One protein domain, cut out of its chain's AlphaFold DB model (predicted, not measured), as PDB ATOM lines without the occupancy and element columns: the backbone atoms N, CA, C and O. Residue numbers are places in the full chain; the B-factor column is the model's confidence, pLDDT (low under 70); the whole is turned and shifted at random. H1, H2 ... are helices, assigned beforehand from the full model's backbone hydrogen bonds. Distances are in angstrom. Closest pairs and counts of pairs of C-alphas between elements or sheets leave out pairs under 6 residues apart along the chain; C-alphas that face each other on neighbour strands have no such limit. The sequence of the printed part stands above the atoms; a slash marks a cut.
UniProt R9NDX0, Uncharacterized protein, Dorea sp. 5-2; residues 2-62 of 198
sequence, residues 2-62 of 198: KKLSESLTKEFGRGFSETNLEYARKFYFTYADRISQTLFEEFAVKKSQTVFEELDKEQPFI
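This is residues 2 to 62 of the 198 residues of an uncharacterized protein of Dorea sp. 5-2 (UniProt R9NDX0). The model is an open arch: H1 and residues 18 to 21 of H2 make a corner on one side, H2 reaches across, and on the far side H3 folds back into short H4, leaving the space between H1 and the pair H3 and H4 empty. The printed part has 61 residues, with four named helices in the order H1, H2, H3, H4 and no named strand: all helix. It is loose, with a radius of gyration of the C-alphas of 13.6 A and spans of 35 by 25 by 19 A.

H1, residues 2 to 12, begins at C-alpha 2 (227.804, 161.697, 218.784) and is 15.3 A long. H2, residues 18 to 30, is 18.3 A long. H3, residues 37 to 46, is 14.0 A long. H4, residues 50 to 55, ends at C-alpha 55 (228.159, 172.328, 189.884).

H1 touches H2 through residues 18 to 21 of H2 alone, about perpendicular at 82 degrees; their closest C-alphas, Ser 5 and Glu 18, are 5.4 A apart. H2 and H3 are apart. H3 and H4, a helical hairpin, only just touch, with 3 pairs of C-alphas within 8 A, the closest being Phe 43 and Val 51 at 6.5 A. They run opposite ways at a shallow tilt of 18 degrees. In H1, H2, H3 and H4 every O i to N i+4 pair is within hydrogen-bond range.

The C-alphas farthest apart, Lys 3 and Lys 57, are 36.3 A apart. The printed part has no cut and no long link. Residues 36 to 60 have pLDDT under 70.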
ATOM      1  N   LYS A   2     229.053 162.232 218.214       84.38
ATOM      2  CA  LYS A   2     227.804 161.697 218.784       84.38
ATOM      3  C   LYS A   2     226.594 162.649 218.898       84.38
ATOM      4  O   LYS A   2     225.569 162.382 218.285       84.38
ATOM      5  N   LYS A   3     226.713 163.798 219.581       89.06
ATOM      6  CA  LYS A   3     225.598 164.773 219.713       89.06
ATOM      7  C   LYS A   3     225.092 165.310 218.363       89.06
ATOM      8  O   LYS A   3     223.899 165.532 218.192       89.06
ATOM      9  N   LEU A   4     226.004 165.518 217.410       88.06
ATOM     10  CA  LEU A   4     225.666 165.984 216.061       88.06
ATOM     11  C   LEU A   4     224.956 164.879 215.266       88.06
ATOM     12  O   LEU A   4     223.952 165.148 214.620       88.06
ATOM     13  N   SER A   5     225.443 163.638 215.369       89.75
ATOM     14  CA  SER A   5     224.800 162.456 214.778       89.75
ATOM     15  C   SER A   5     223.369 162.280 215.283       89.75
ATOM     16  O   SER A   5     222.453 162.125 214.477       89.75
ATOM     17  N   GLU A   6     223.159 162.378 216.596       89.94
ATOM     18  CA  GLU A   6     221.837 162.270 217.222       89.94
ATOM     19  C   GLU A   6     220.886 163.379 216.741       89.94
ATOM     20  O   GLU A   6     219.742 163.095 216.381       89.94
ATOM     21  N   SER A   7     221.366 164.626 216.666       90.62
ATOM     22  CA  SER A   7     220.574 165.765 216.186       90.62
ATOM     23  C   SER A   7     220.186 165.629 214.711       90.62
ATOM     24  O   SER A   7     219.012 165.754 214.373       90.62
ATOM     25  N   LEU A   8     221.147 165.319 213.833       88.81
ATOM     26  CA  LEU A   8     220.900 165.188 212.394       88.81
ATOM     27  C   LEU A   8     220.037 163.971 212.066       88.81
ATOM     28  O   LEU A   8     219.174 164.044 211.198       88.81
ATOM     29  N   THR A   9     220.215 162.863 212.789       89.75
ATOM     30  CA  THR A   9     219.367 161.675 212.620       89.75
ATOM     31  C   THR A   9     217.921 161.967 213.027       89.75
ATOM     32  O   THR A   9     216.991 161.458 212.404       89.75
ATOM     33  N   LYS A  10     217.714 162.810 214.047       90.75
ATOM     34  CA  LYS A  10     216.380 163.245 214.476       90.75
ATOM     35  C   LYS A  10     215.708 164.166 213.454       90.75
ATOM     36  O   LYS A  10     214.497 164.080 213.285       90.75
ATOM     37  N   GLU A  11     216.472 165.038 212.805       90.50
ATOM     38  CA  GLU A  11     215.954 166.041 211.868       90.50
ATOM     39  C   GLU A  11     215.762 165.494 210.441       90.50
ATOM     40  O   GLU A  11     214.735 165.747 209.820       90.50
ATOM     41  N   PHE A  12     216.709 164.693 209.942       86.25
ATOM     42  CA  PHE A  12     216.763 164.239 208.543       86.25
ATOM     43  C   PHE A  12     216.617 162.718 208.367       86.25
ATOM     44  O   PHE A  12     216.542 162.224 207.242       86.25
ATOM     45  N   GLY A  13     216.556 161.948 209.458       86.88
ATOM     46  CA  GLY A  13     216.355 160.500 209.418       86.88
ATOM     47  C   GLY A  13     217.642 159.680 209.259       86.88
ATOM     48  O   GLY A  13     218.709 160.021 209.765       86.88
ATOM     49  N   ARG A  14     217.540 158.514 208.609       82.81
ATOM     50  CA  ARG A  14     218.643 157.539 208.513       82.81
ATOM     51  C   ARG A  14     219.762 158.045 207.590       82.81
ATOM     52  O   ARG A  14     219.484 158.586 206.531       82.81
ATOM     53  N   GLY A  15     221.021 157.790 207.961       79.56
ATOM     54  CA  GLY A  15     222.204 158.110 207.139       79.56
ATOM     55  C   GLY A  15     223.273 158.953 207.844       79.56
ATOM     56  O   GLY A  15     224.424 158.948 207.415       79.56
ATOM     57  N   PHE A  16     222.940 159.586 208.972       87.06
ATOM     58  CA  PHE A  16     223.832 160.468 209.736       87.06
ATOM     59  C   PHE A  16     224.480 159.769 210.938       87.06
ATOM     60  O   PHE A  16     224.518 160.315 212.041       87.06
ATOM     61  N   SER A  17     224.982 158.545 210.747       89.50
ATOM     62  CA  SER A  17     225.753 157.852 211.785       89.50
ATOM     63  C   SER A  17     227.038 158.615 212.118       89.50
ATOM     64  O   SER A  17     227.573 159.352 211.288       89.50
ATOM     65  N   GLU A  18     227.562 158.418 213.327       89.69
ATOM     66  CA  GLU A  18     228.823 159.027 213.762       89.69
ATOM     67  C   GLU A  18     229.960 158.755 212.764       89.69
ATOM     68  O   GLU A  18     230.636 159.688 212.333       89.69
ATOM     69  N   THR A  19     230.077 157.513 212.286       88.06
ATOM     70  CA  THR A  19     231.064 157.105 211.277       88.06
ATOM     71  C   THR A  19     230.877 157.818 209.935       88.06
ATOM     72  O   THR A  19     231.852 158.250 209.325       88.06
ATOM     73  N   ASN A  20     229.638 157.984 209.459       88.50
ATOM     74  CA  ASN A  20     229.387 158.679 208.194       88.50
ATOM     75  C   ASN A  20     229.761 160.159 208.282       88.50
ATOM     76  O   ASN A  20     230.333 160.708 207.342       88.50
ATOM     77  N   LEU A  21     229.485 160.795 209.422       89.44
ATOM     78  CA  LEU A  21     229.888 162.176 209.665       89.44
ATOM     79  C   LEU A  21     231.411 162.317 209.764       89.44
ATOM     80  O   LEU A  21     231.967 163.310 209.300       89.44
ATOM     81  N   GLU A  22     232.104 161.328 210.329       90.56
ATOM     82  CA  GLU A  22     233.568 161.286 210.314       90.56
ATOM     83  C   GLU A  22     234.125 161.139 208.897       90.56
ATOM     84  O   GLU A  22     235.062 161.854 208.543       90.56
ATOM     85  N   TYR A  23     233.526 160.288 208.059       90.75
ATOM     86  CA  TYR A  23     233.908 160.178 206.651       90.75
ATOM     87  C   TYR A  23     233.667 161.473 205.880       90.75
ATOM     88  O   TYR A  23     234.552 161.904 205.144       90.75
ATOM     89  N   ALA A  24     232.521 162.128 206.079       88.69
ATOM     90  CA  ALA A  24     232.223 163.420 205.466       88.69
ATOM     91  C   ALA A  24     233.228 164.497 205.904       88.69
ATOM     92  O   ALA A  24     233.761 165.235 205.077       88.69
ATOM     93  N   ARG A  25     233.562 164.541 207.199       89.44
ATOM     94  CA  ARG A  25     234.579 165.450 207.739       89.44
ATOM     95  C   ARG A  25     235.958 165.169 207.141       89.44
ATOM     96  O   ARG A  25     236.650 166.102 206.742       89.44
ATOM     97  N   LYS A  26     236.360 163.898 207.070       89.94
ATOM     98  CA  LYS A  26     237.635 163.496 206.468       89.94
ATOM     99  C   LYS A  26     237.688 163.893 204.994       89.94
ATOM    100  O   LYS A  26     238.705 164.422 204.556       89.94
ATOM    101  N   PHE A  27     236.597 163.696 204.259       90.56
ATOM    102  CA  PHE A  27     236.485 164.085 202.855       90.56
ATOM    103  C   PHE A  27     236.680 165.576 202.665       90.56
ATOM    104  O   PHE A  27     237.528 165.971 201.870       90.56
ATOM    105  N   TYR A  28     235.979 166.381 203.462       87.19
ATOM    106  CA  TYR A  28     236.115 167.827 203.413       87.19
ATOM    107  C   TYR A  28     237.568 168.264 203.607       87.19
ATOM    108  O   TYR A  28     238.080 169.007 202.787       87.19
ATOM    109  N   PHE A  29     238.276 167.753 204.620       87.31
ATOM    110  CA  PHE A  29     239.687 168.112 204.813       87.31
ATOM    111  C   PHE A  29     240.614 167.597 203.709       87.31
ATOM    112  O   PHE A  29     241.620 168.232 203.415       87.31
ATOM    113  N   THR A  30     240.293 166.450 203.114       87.31
ATOM    114  CA  THR A  30     241.128 165.814 202.086       87.31
ATOM    115  C   THR A  30     241.020 166.518 200.732       87.31
ATOM    116  O   THR A  30     241.998 166.528 199.990       87.31
ATOM    117  N   TYR A  31     239.852 167.084 200.422       85.81
ATOM    118  CA  TYR A  31     239.538 167.739 199.147       85.81
ATOM    119  C   TYR A  31     239.141 169.213 199.326       85.81
ATOM    120  O   TYR A  31     238.451 169.780 198.479       85.81
ATOM    121  N   ALA A  32     239.545 169.838 200.436       82.06
ATOM    122  CA  ALA A  32     239.210 171.227 200.759       82.06
ATOM    123  C   ALA A  32     239.684 172.204 199.674       82.06
ATOM    124  O   ALA A  32     239.049 173.222 199.438       82.06
ATOM    125  N   ASP A  33     240.786 171.874 199.002       79.25
ATOM    126  CA  ASP A  33     241.355 172.615 197.877       79.25
ATOM    127  C   ASP A  33     240.430 172.659 196.652       79.25
ATOM    128  O   ASP A  33     240.492 173.606 195.872       79.25
ATOM    129  N   ARG A  34     239.560 171.657 196.490       76.62
ATOM    130  CA  ARG A  34     238.600 171.552 195.378       76.62
ATOM    131  C   ARG A  34     237.211 172.069 195.734       76.62
ATOM    132  O   ARG A  34     236.419 172.379 194.849       76.62
ATOM    133  N   ILE A  35     236.897 172.140 197.024       73.12
ATOM    134  CA  ILE A  35     235.619 172.638 197.531       73.12
ATOM    135  C   ILE A  35     235.788 174.140 197.763       73.12
ATOM    136  O   ILE A  35     236.251 174.560 198.823       73.12
ATOM    137  N   SER A  36     235.447 174.970 196.773       62.94
ATOM    138  CA  SER A  36     235.549 176.420 196.960       62.94
ATOM    139  C   SER A  36     234.613 176.878 198.091       62.94
ATOM    140  O   SER A  36     233.446 176.481 198.160       62.94
ATOM    141  N   GLN A  37     235.125 177.712 199.004       56.34
ATOM    142  CA  GLN A  37     234.329 178.281 200.104       56.34
ATOM    143  C   GLN A  37     233.120 179.066 199.579       56.34
ATOM    144  O   GLN A  37     232.039 178.989 200.158       56.34
ATOM    145  N   THR A  38     233.287 179.727 198.433       55.72
ATOM    146  CA  THR A  38     232.240 180.445 197.702       55.72
ATOM    147  C   THR A  38     231.065 179.550 197.322       55.72
ATOM    148  O   THR A  38     229.926 179.951 197.531       55.72
ATOM    149  N   LEU A  39     231.304 178.316 196.861       55.12
ATOM    150  CA  LEU A  39     230.215 177.388 196.535       55.12
ATOM    151  C   LEU A  39     229.451 176.943 197.788       55.12
ATOM    152  O   LEU A  39     228.239 176.760 197.727       55.12
ATOM    153  N   PHE A  40     230.124 176.786 198.932       58.16
ATOM    154  CA  PHE A  40     229.472 176.375 200.180       58.16
ATOM    155  C   PHE A  40     228.654 177.510 200.812       58.16
ATOM    156  O   PHE A  40     227.548 177.274 201.301       58.16
ATOM    157  N   GLU A  41     229.167 178.744 200.770       55.88
ATOM    158  CA  GLU A  41     228.417 179.946 201.148       55.88
ATOM    159  C   GLU A  41     227.215 180.155 200.226       55.88
ATOM    160  O   GLU A  41     226.107 180.368 200.716       55.88
ATOM    161  N   GLU A  42     227.374 179.995 198.911       52.88
ATOM    162  CA  GLU A  42     226.247 180.058 197.978       52.88
ATOM    163  C   GLU A  42     225.232 178.934 198.202       52.88
ATOM    164  O   GLU A  42     224.030 179.197 198.158       52.88
ATOM    165  N   PHE A  43     225.668 177.714 198.529       57.97
ATOM    166  CA  PHE A  43     224.774 176.617 198.918       57.97
ATOM    167  C   PHE A  43     223.969 176.951 200.180       57.97
ATOM    168  O   PHE A  43     222.753 176.733 200.223       57.97
ATOM    169  N   ALA A  44     224.634 177.489 201.208       56.34
ATOM    170  CA  ALA A  44     224.010 177.862 202.475       56.34
ATOM    171  C   ALA A  44     223.032 179.038 202.319       56.34
ATOM    172  O   ALA A  44     221.996 179.066 202.989       56.34
ATOM    173  N   VAL A  45     223.342 179.980 201.423       55.69
ATOM    174  CA  VAL A  45     222.549 181.189 201.169       55.69
ATOM    175  C   VAL A  45     221.382 180.926 200.213       55.69
ATOM    176  O   VAL A  45     220.271 181.376 200.488       55.69
ATOM    177  N   LYS A  46     221.587 180.203 199.103       55.38
ATOM    178  CA  LYS A  46     220.563 180.052 198.055       55.38
ATOM    179  C   LYS A  46     219.583 178.903 198.303       55.38
ATOM    180  O   LYS A  46     218.467 178.994 197.803       55.38
ATOM    181  N   LYS A  47     219.929 177.854 199.076       53.62
ATOM    182  CA  LYS A  47     219.051 176.679 199.348       53.62
ATOM    183  C   LYS A  47     218.280 176.182 198.101       53.62
ATOM    184  O   LYS A  47     217.154 175.700 198.217       53.62
ATOM    185  N   SER A  48     218.841 176.322 196.899       49.50
ATOM    186  CA  SER A  48     218.091 176.150 195.657       49.50
ATOM    187  C   SER A  48     218.786 175.192 194.702       49.50
ATOM    188  O   SER A  48     220.006 175.158 194.565       49.50
ATOM    189  N   GLN A  49     217.944 174.430 194.017       49.62
ATOM    190  CA  GLN A  49     218.239 173.445 192.979       49.62
ATOM    191  C   GLN A  49     219.200 173.959 191.883       49.62
ATOM    192  O   GLN A  49     219.939 173.174 191.305       49.62
ATOM    193  N   THR A  50     219.277 175.278 191.685       52.34
ATOM    194  CA  THR A  50     220.185 175.979 190.763       52.34
ATOM    195  C   THR A  50     221.677 175.831 191.077       52.34
ATOM    196  O   THR A  50     222.486 175.876 190.159       52.34
ATOM    197  N   VAL A  51     222.073 175.607 192.337       49.88
ATOM    198  CA  VAL A  51     223.502 175.419 192.673       49.88
ATOM    199  C   VAL A  51     224.008 174.044 192.212       49.88
ATOM    200  O   VAL A  51     225.177 173.895 191.862       49.88
ATOM    201  N   PHE A  52     223.124 173.040 192.128       50.84
ATOM    202  CA  PHE A  52     223.467 171.747 191.526       50.84
ATOM    203  C   PHE A  52     223.695 171.861 190.011       50.84
ATOM    204  O   PHE A  52     224.587 171.201 189.491       50.84
ATOM    205  N   GLU A  53     222.950 172.728 189.318       51.50
ATOM    206  CA  GLU A  53     223.118 172.972 187.875       51.50
ATOM    207  C   GLU A  53     224.421 173.725 187.547       51.50
ATOM    208  O   GLU A  53     225.017 173.509 186.492       51.50
ATOM    209  N   GLU A  54     224.897 174.596 188.442       52.44
ATOM    210  CA  GLU A  54     226.205 175.255 188.295       52.44
ATOM    211  C   GLU A  54     227.372 174.310 188.621       52.44
ATOM    212  O   GLU A  54     228.396 174.356 187.940       52.44
ATOM    213  N   LEU A  55     227.192 173.390 189.577       50.62
ATOM    214  CA  LEU A  55     228.159 172.328 189.884       50.62
ATOM    215  C   LEU A  55     228.333 171.328 188.723       50.62
ATOM    216  O   LEU A  55     229.383 170.701 188.601       50.62
ATOM    217  N   ASP A  56     227.333 171.201 187.847       48.12
ATOM    218  CA  ASP A  56     227.396 170.341 186.659       48.12
ATOM    219  C   ASP A  56     228.315 170.890 185.552       48.12
ATOM    220  O   ASP A  56     228.791 170.122 184.715       48.12
ATOM    221  N   LYS A  57     228.611 172.200 185.537       52.53
ATOM    222  CA  LYS A  57     229.506 172.798 184.525       52.53
ATOM    223  C   LYS A  57     230.982 172.518 184.792       52.53
ATOM    224  O   LYS A  57     231.757 172.382 183.849       52.53
ATOM    225  N   GLU A  58     231.356 172.398 186.059       53.03
ATOM    226  CA  GLU A  58     232.691 172.008 186.501       53.03
ATOM    227  C   GLU A  58     232.531 170.878 187.512       53.03
ATOM    228  O   GLU A  58     232.558 171.130 188.710       53.03
ATOM    229  N   GLN A  59     232.319 169.638 187.048       58.28
ATOM    230  CA  GLN A  59     232.222 168.480 187.941       58.28
ATOM    231  C   GLN A  59     233.540 168.336 188.722       58.28
ATOM    232  O   GLN A  59     234.518 167.814 188.181       58.28
ATOM    233  N   PRO A  60     233.607 168.761 190.000       65.94
ATOM    234  CA  PRO A  60     234.866 168.747 190.742       65.94
ATOM    235  C   PRO A  60     235.236 167.320 191.170       65.94
ATOM    236  O   PRO A  60     236.362 167.048 191.599       65.94
ATOM    237  N   PHE A  61     234.265 166.411 191.053       78.19
ATOM    238  CA  PHE A  61     234.315 165.034 191.485       78.19
ATOM    239  C   PHE A  61     233.772 164.132 190.380       78.19
ATOM    240  O   PHE A  61     232.622 164.258 189.970       78.19
ATOM    241  N   ILE A  62     234.616 163.218 189.912       82.25
ATOM    242  CA  ILE A  62     234.381 162.399 188.712       82.25
ATOM    243  C   ILE A  62     234.016 160.944 189.036       82.25
ATOM    244  O   ILE A  62     233.596 160.193 188.159       82.25
TER     245      ILE A  62